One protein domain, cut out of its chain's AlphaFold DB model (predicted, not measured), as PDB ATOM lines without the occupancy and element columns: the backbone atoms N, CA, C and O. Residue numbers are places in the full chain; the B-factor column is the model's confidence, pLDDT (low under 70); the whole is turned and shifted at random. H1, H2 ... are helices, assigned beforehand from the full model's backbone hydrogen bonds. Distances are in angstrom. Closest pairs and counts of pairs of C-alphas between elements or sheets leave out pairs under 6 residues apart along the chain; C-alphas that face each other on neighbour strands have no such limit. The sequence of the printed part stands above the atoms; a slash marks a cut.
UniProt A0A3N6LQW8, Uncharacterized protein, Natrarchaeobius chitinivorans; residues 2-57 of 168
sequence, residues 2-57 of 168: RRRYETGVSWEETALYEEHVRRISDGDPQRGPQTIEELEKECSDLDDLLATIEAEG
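Overview. This is residues 2 to 57 of the 168 residues of an uncharacterized protein of Natrarchaeobius chitinivorans (UniProt A0A3N6LQW8). One long helix, H3, makes the length of this model, and the shorter H2 folds back over its first residues as a helical hairpin, open like a narrow V away from their link. The little helix H1 lies beyond the open end of H2, with a gap between it and H3, and residues 51 to 57 stick out at the far end of H3. The printed part has 56 residues, with H1, H2 and H3 in that order, no named strand, and the class all helix. It is only just loose, close to compact, with a radius of gyration of the C-alphas of 12.4 A and spans of 38 by 19 by 15 A.

Along the chain. Find C-alpha 36 at (195.184, 210.330, 214.271); from there H3, residues 36 to 56, runs 30.0 A to C-alpha 56 at (219.283, 218.618, 230.091). H2 is residues 15 to 25, 15.3 A long. Look at C-alpha 2, at (214.961, 203.047, 219.442), for the first residue of H1, residues 2 to 7, 8.0 A long.

Arrangement. Start at Ile 36 of H3: its C-alpha is 6.8 A from that of Val 21 in H2, the closest pair of the two helices. H2 and H3 touch there, H3 with residues 36 to 39 alone. They form a hairpin, with a shallow tilt of 29 degrees, opposite ways. H1 is apart from both H2 and H3. In H1, H2 and H3 every O i to N i+4 pair is within hydrogen-bond range.

Size, cuts and confidence. The C-alphas farthest apart are those of Asp 26 and Glu 56, at 39.2 A, and the outline is only just a rod. The printed part has no cut; the links H1 to H2, of 7 residues, and H2 to H3, of 10, are short. The mean pLDDT of the printed part is 87.3, and residues 2 to 3 are under 70.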
ATOM      1  N   ARG A   2     213.552 203.310 219.816       68.62
ATOM      2  CA  ARG A   2     214.961 203.047 219.442       68.62
ATOM      3  C   ARG A   2     215.268 203.306 217.957       68.62
ATOM      4  O   ARG A   2     216.167 204.074 217.670       68.62
ATOM      5  N   ARG A   3     214.469 202.748 217.034       69.75
ATOM      6  CA  ARG A   3     214.606 203.026 215.588       69.75
ATOM      7  C   ARG A   3     214.460 204.521 215.266       69.75
ATOM      8  O   ARG A   3     215.334 205.082 214.634       69.75
ATOM      9  N   ARG A   4     213.416 205.183 215.778       75.75
ATOM     10  CA  ARG A   4     213.216 206.641 215.636       75.75
ATOM     11  C   ARG A   4     214.477 207.440 216.004       75.75
ATOM     12  O   ARG A   4     214.893 208.284 215.224       75.75
ATOM     13  N   TYR A   5     215.088 207.130 217.148       73.56
ATOM     14  CA  TYR A   5     216.281 207.823 217.639       73.56
ATOM     15  C   TYR A   5     217.556 207.456 216.864       73.56
ATOM     16  O   TYR A   5     218.222 208.331 216.330       73.56
ATOM     17  N   GLU A   6     217.884 206.165 216.758       74.00
ATOM     18  CA  GLU A   6     219.153 205.708 216.169       74.00
ATOM     19  C   GLU A   6     219.189 205.835 214.640       74.00
ATOM     20  O   GLU A   6     220.258 206.022 214.064       74.00
ATOM     21  N   THR A   7     218.042 205.700 213.965       70.88
ATOM     22  CA  THR A   7     217.967 205.660 212.495       70.88
ATOM     23  C   THR A   7     217.222 206.845 211.888       70.88
ATOM     24  O   THR A   7     217.113 206.909 210.667       70.88
ATOM     25  N   GLY A   8     216.686 207.763 212.701       75.88
ATOM     26  CA  GLY A   8     216.034 208.993 212.234       75.88
ATOM     27  C   GLY A   8     214.739 208.799 211.435       75.88
ATOM     28  O   GLY A   8     214.223 209.774 210.894       75.88
ATOM     29  N   VAL A   9     214.212 207.572 211.360       82.06
ATOM     30  CA  VAL A   9     212.977 207.235 210.618       82.06
ATOM     31  C   VAL A   9     211.794 208.046 211.130       82.06
ATOM     32  O   VAL A   9     211.782 208.426 212.303       82.06
ATOM     33  N   SER A  10     210.806 208.320 210.284       85.62
ATOM     34  CA  SER A  10     209.616 209.045 210.726       85.62
ATOM     35  C   SER A  10     208.758 208.173 211.652       85.62
ATOM     36  O   SER A  10     208.957 206.956 211.755       85.62
ATOM     37  N   TRP A  11     207.827 208.780 212.391       86.19
ATOM     38  CA  TRP A  11     206.953 208.025 213.292       86.19
ATOM     39  C   TRP A  11     206.053 207.060 212.524       86.19
ATOM     40  O   TRP A  11     205.889 205.917 212.953       86.19
ATOM     41  N   GLU A  12     205.585 207.482 211.355       85.38
ATOM     42  CA  GLU A  12     204.741 206.753 210.411       85.38
ATOM     43  C   GLU A  12     205.381 205.451 209.922       85.38
ATOM     44  O   GLU A  12     204.676 204.483 209.655       85.38
ATOM     45  N   GLU A  13     206.712 205.394 209.874       84.62
ATOM     46  CA  GLU A  13     207.478 204.204 209.485       84.62
ATOM     47  C   GLU A  13     207.736 203.244 210.663       84.62
ATOM     48  O   GLU A  13     208.403 202.210 210.527       84.62
ATOM     49  N   THR A  14     207.259 203.575 211.866       85.31
ATOM     50  CA  THR A  14     207.413 202.709 213.033       85.31
ATOM     51  C   THR A  14     206.239 201.747 213.169       85.31
ATOM     52  O   THR A  14     205.078 202.140 213.166       85.31
ATOM     53  N   ALA A  15     206.545 200.476 213.446       86.50
ATOM     54  CA  ALA A  15     205.522 199.456 213.715       86.50
ATOM     55  C   ALA A  15     204.561 199.829 214.866       86.50
ATOM     56  O   ALA A  15     203.431 199.352 214.902       86.50
ATOM     57  N   LEU A  16     205.007 200.676 215.807       84.88
ATOM     58  CA  LEU A  16     204.161 201.190 216.886       84.88
ATOM     59  C   LEU A  16     203.079 202.130 216.338       84.88
ATOM     60  O   LEU A  16     201.912 201.976 216.683       84.88
ATOM     61  N   TYR A  17     203.460 203.077 215.480       88.25
ATOM     62  CA  TYR A  17     202.523 204.010 214.860       88.25
ATOM     63  C   TYR A  17     201.515 203.273 213.979       88.25
ATOM     64  O   TYR A  17     200.312 203.443 214.151       88.25
ATOM     65  N   GLU A  18     201.988 202.367 213.117       89.62
ATOM     66  CA  GLU A  18     201.122 201.529 212.280       89.62
ATOM     67  C   GLU A  18     200.113 200.718 213.111       89.62
ATOM     68  O   GLU A  18     198.963 200.540 212.708       89.62
ATOM     69  N   GLU A  19     200.522 200.215 214.282       89.19
ATOM     70  CA  GLU A  19     199.620 199.513 215.194       89.19
ATOM     71  C   GLU A  19     198.543 200.432 215.777       89.19
ATOM     72  O   GLU A  19     197.375 200.040 215.809       89.19
ATOM     73  N   HIS A  20     198.903 201.647 216.193       89.31
ATOM     74  CA  HIS A  20     197.936 202.620 216.699       89.31
ATOM     75  C   HIS A  20     196.949 203.073 215.621       89.31
ATOM     76  O   HIS A  20     195.745 203.057 215.873       89.31
ATOM     77  N   VAL A  21     197.420 203.383 214.409       91.81
ATOM     78  CA  VAL A  21     196.555 203.746 213.271       91.81
ATOM     79  C   VAL A  21     195.540 202.642 212.984       91.81
ATOM     80  O   VAL A  21     194.351 202.920 212.811       91.81
ATOM     81  N   ARG A  22     195.981 201.379 212.982       92.00
ATOM     82  CA  ARG A  22     195.094 200.228 212.771       92.00
ATOM     83  C   ARG A  22     194.028 200.131 213.858       92.00
ATOM     84  O   ARG A  22     192.855 200.037 213.539       92.00
ATOM     85  N   ARG A  23     194.422 200.233 215.128       90.50
ATOM     86  CA  ARG A  23     193.504 200.175 216.278       90.50
ATOM     87  C   ARG A  23     192.462 201.291 216.276       90.50
ATOM     88  O   ARG A  23     191.297 201.029 216.554       90.50
ATOM     89  N   ILE A  24     192.877 202.515 215.944       92.31
ATOM     90  CA  ILE A  24     191.971 203.657 215.761       92.31
ATOM     91  C   ILE A  24     190.975 203.353 214.636       92.31
ATOM     92  O   ILE A  24     189.771 203.511 214.820       92.31
ATOM     93  N   SER A  25     191.467 202.859 213.496       90.75
ATOM     94  CA  SER A  25     190.630 202.515 212.337       90.75
ATOM     95  C   SER A  25     189.638 201.384 212.636       90.75
ATOM     96  O   SER A  25     188.504 201.422 212.164       90.75
ATOM     97  N   ASP A  26     190.045 200.410 213.453       92.88
ATOM     98  CA  ASP A  26     189.221 199.279 213.892       92.88
ATOM     99  C   ASP A  26     188.221 199.663 215.005       92.88
ATOM    100  O   ASP A  26     187.383 198.849 215.394       92.88
ATOM    101  N   GLY A  27     188.287 200.894 215.530       89.12
ATOM    102  CA  GLY A  27     187.422 201.374 216.611       89.12
ATOM    103  C   GLY A  27     187.760 200.813 218.000       89.12
ATOM    104  O   GLY A  27     186.934 200.923 218.906       89.12
ATOM    105  N   ASP A  28     188.955 200.238 218.189       87.38
ATOM    106  CA  ASP A  28     189.477 199.771 219.487       87.38
ATOM    107  C   ASP A  28     190.866 200.374 219.799       87.38
ATOM    108  O   ASP A  28     191.876 199.664 219.892       87.38
ATOM    109  N   PRO A  29     190.959 201.702 219.995       78.69
ATOM    110  CA  PRO A  29     192.208 202.371 220.372       78.69
ATOM    111  C   PRO A  29     192.732 201.983 221.774       78.69
ATOM    112  O   PRO A  29     193.847 202.359 222.152       78.69
ATOM    113  N   GLN A  30     191.977 201.202 222.559       77.50
ATOM    114  CA  GLN A  30     192.257 200.893 223.967       77.50
ATOM    115  C   GLN A  30     192.534 202.169 224.795       77.50
ATOM    116  O   GLN A  30     191.843 203.172 224.644       77.50
ATOM    117  N   ARG A  31     193.520 202.146 225.710       71.25
ATOM    118  CA  ARG A  31     193.899 203.292 226.568       71.25
ATOM    119  C   ARG A  31     194.848 204.298 225.881       71.25
ATOM    120  O   ARG A  31     195.494 205.055 226.601       71.25
ATOM    121  N   GLY A  32     195.004 204.246 224.556       79.94
ATOM    122  CA  GLY A  32     195.886 205.138 223.786       79.94
ATOM    123  C   GLY A  32     195.140 206.283 223.086       79.94
ATOM    124  O   GLY A  32     193.968 206.512 223.397       79.94
ATOM    125  N   PRO A  33     195.791 206.972 222.130       85.94
ATOM    126  CA  PRO A  33     195.158 207.972 221.267       85.94
ATOM    127  C   PRO A  33     193.907 207.436 220.572       85.94
ATOM    128  O   PRO A  33     193.915 206.315 220.057       85.94
ATOM    129  N   GLN A  34     192.841 208.232 220.559       89.38
ATOM    130  CA  GLN A  34     191.552 207.903 219.950       89.38
ATOM    131  C   GLN A  34     191.455 208.396 218.503       89.38
ATOM    132  O   GLN A  34     190.666 207.855 217.730       89.38
ATOM    133  N   THR A  35     192.252 209.399 218.126       93.31
ATOM    134  CA  THR A  35     192.318 209.926 216.756       93.31
ATOM    135  C   THR A  35     193.749 209.966 216.230       93.31
ATOM    136  O   THR A  35     194.719 209.835 216.983       93.31
ATOM    137  N   ILE A  36     193.881 210.143 214.913       92.44
ATOM    138  CA  ILE A  36     195.184 210.330 214.271       92.44
ATOM    139  C   ILE A  36     195.836 211.627 214.757       92.44
ATOM    140  O   ILE A  36     197.021 211.608 215.070       92.44
ATOM    141  N   GLU A  37     195.077 212.717 214.925       93.25
ATOM    142  CA  GLU A  37     195.650 213.971 215.431       93.25
ATOM    143  C   GLU A  37     196.181 213.826 216.867       93.25
ATOM    144  O   GLU A  37     197.229 214.377 217.206       93.25
ATOM    145  N   GLU A  38     195.494 213.060 217.724       91.56
ATOM    146  CA  GLU A  38     195.983 212.755 219.074       91.56
ATOM    147  C   GLU A  38     197.268 211.916 219.039       91.56
ATOM    148  O   GLU A  38     198.186 212.163 219.822       91.56
ATOM    149  N   LEU A  39     197.360 210.952 218.118       91.50
ATOM    150  CA  LEU A  39     198.552 210.123 217.937       91.50
ATOM    151  C   LEU A  39     199.747 210.954 217.456       91.50
ATOM    152  O   LEU A  39     200.846 210.817 217.995       91.50
ATOM    153  N   GLU A  40     199.539 211.826 216.471       91.88
ATOM    154  CA  GLU A  40     200.558 212.755 215.975       91.88
ATOM    155  C   GLU A  40     201.032 213.694 217.086       91.88
ATOM    156  O   GLU A  40     202.237 213.903 217.258       91.88
ATOM    157  N   LYS A  41     200.101 214.196 217.908       91.12
ATOM    158  CA  LYS A  41     200.444 214.999 219.080       91.12
ATOM    159  C   LYS A  41     201.305 214.223 220.079       91.12
ATOM    160  O   LYS A  41     202.317 214.757 220.525       91.12
ATOM    161  N   GLU A  42     200.949 212.984 220.421       89.44
ATOM    162  CA  GLU A  42     201.770 212.164 221.322       89.44
ATOM    163  C   GLU A  42     203.169 211.893 220.752       89.44
ATOM    164  O   GLU A  42     204.148 211.896 221.500       89.44
ATOM    165  N   CYS A  43     203.284 211.692 219.437       91.06
ATOM    166  CA  CYS A  43     204.572 211.523 218.764       91.06
ATOM    167  C   CYS A  43     205.443 212.784 218.874       91.06
ATOM    168  O   CYS A  43     206.626 212.682 219.199       91.06
ATOM    169  N   SER A  44     204.853 213.967 218.675       91.19
ATOM    170  CA  SER A  44     205.540 215.248 218.879       91.19
ATOM    171  C   SER A  44     205.967 215.437 220.337       91.19
ATOM    172  O   SER A  44     207.123 215.753 220.600       91.19
ATOM    173  N   ASP A  45     205.069 215.176 221.292       90.38
ATOM    174  CA  ASP A  45     205.360 215.306 222.726       90.38
ATOM    175  C   ASP A  45     206.493 214.340 223.157       90.38
ATOM    176  O   ASP A  45     207.276 214.634 224.066       90.38
ATOM    177  N   LEU A  46     206.609 213.176 222.503       90.94
ATOM    178  CA  LEU A  46     207.707 212.225 222.701       90.94
ATOM    179  C   LEU A  46     209.042 212.716 222.134       90.94
ATOM    180  O   LEU A  46     210.067 212.508 222.791       90.94
ATOM    181  N   ASP A  47     209.041 213.335 220.953       91.69
ATOM    182  CA  ASP A  47     210.243 213.926 220.355       91.69
ATOM    183  C   ASP A  47     210.751 215.100 221.218       91.69
ATOM    184  O   ASP A  47     211.944 215.163 221.525       91.69
ATOM    185  N   ASP A  48     209.852 215.949 221.728       92.62
ATOM    186  CA  ASP A  48     210.190 217.045 222.650       92.62
ATOM    187  C   ASP A  48     210.768 216.530 223.976       92.62
ATOM    188  O   ASP A  48     211.762 217.054 224.494       92.62
ATOM    189  N   LEU A  49     210.173 215.469 224.535       93.19
ATOM    190  CA  LEU A  49     210.677 214.825 225.747       93.19
ATOM    191  C   LEU A  49     212.071 214.229 225.523       93.19
ATOM    192  O   LEU A  49     212.928 214.332 226.402       93.19
ATOM    193  N   LEU A  50     212.293 213.599 224.369       93.44
ATOM    194  CA  LEU A  50     213.589 213.045 223.998       93.44
ATOM    195  C   LEU A  50     214.641 214.149 223.910       93.44
ATOM    196  O   LEU A  50     215.657 214.044 224.593       93.44
ATOM    197  N   ALA A  51     214.370 215.214 223.153       93.69
ATOM    198  CA  ALA A  51     215.284 216.342 222.998       93.69
ATOM    199  C   ALA A  51     215.594 217.016 224.344       93.69
ATOM    200  O   ALA A  51     216.742 217.351 224.632       93.69
ATOM    201  N   THR A  52     214.588 217.154 225.212       94.81
ATOM    202  CA  THR A  52     214.767 217.729 226.552       94.81
ATOM    203  C   THR A  52     215.675 216.862 227.422       94.81
ATOM    204  O   THR A  52     216.586 217.383 228.060       94.81
ATOM    205  N   ILE A  53     215.457 215.542 227.460       95.31
ATOM    206  CA  ILE A  53     216.280 214.632 228.274       95.31
ATOM    207  C   ILE A  53     217.695 214.506 227.697       95.31
ATOM    208  O   ILE A  53     218.647 214.383 228.463       95.31
ATOM    209  N   GLU A  54     217.854 214.557 226.377       94.38
ATOM    210  CA  GLU A  54     219.168 214.562 225.728       94.38
ATOM    211  C   GLU A  54     219.962 215.836 226.057       94.38
ATOM    212  O   GLU A  54     221.146 215.755 226.379       94.38
ATOM    213  N   ALA A  55     219.309 217.003 226.046       95.62
ATOM    214  CA  ALA A  55     219.959 218.287 226.299       95.62
ATOM    215  C   ALA A  55     220.206 218.579 227.791       95.62
ATOM    216  O   ALA A  55     221.248 219.127 228.150       95.62
ATOM    217  N   GLU A  56     219.250 218.253 228.666       95.06
ATOM    218  CA  GLU A  56     219.283 218.618 230.091       95.06
ATOM    219  C   GLU A  56     219.586 217.437 231.030       95.06
ATOM    220  O   GLU A  56     219.765 217.632 232.235       95.06
ATOM    221  N   GLY A  57     219.618 216.211 230.506       95.12
ATOM    222  CA  GLY A  57     219.626 214.988 231.303       95.12
ATOM    223  C   GLY A  57     218.242 214.618 231.852       95.12
ATOM    224  O   GLY A  57     217.269 215.375 231.796       95.12
TER     225      GLY A  57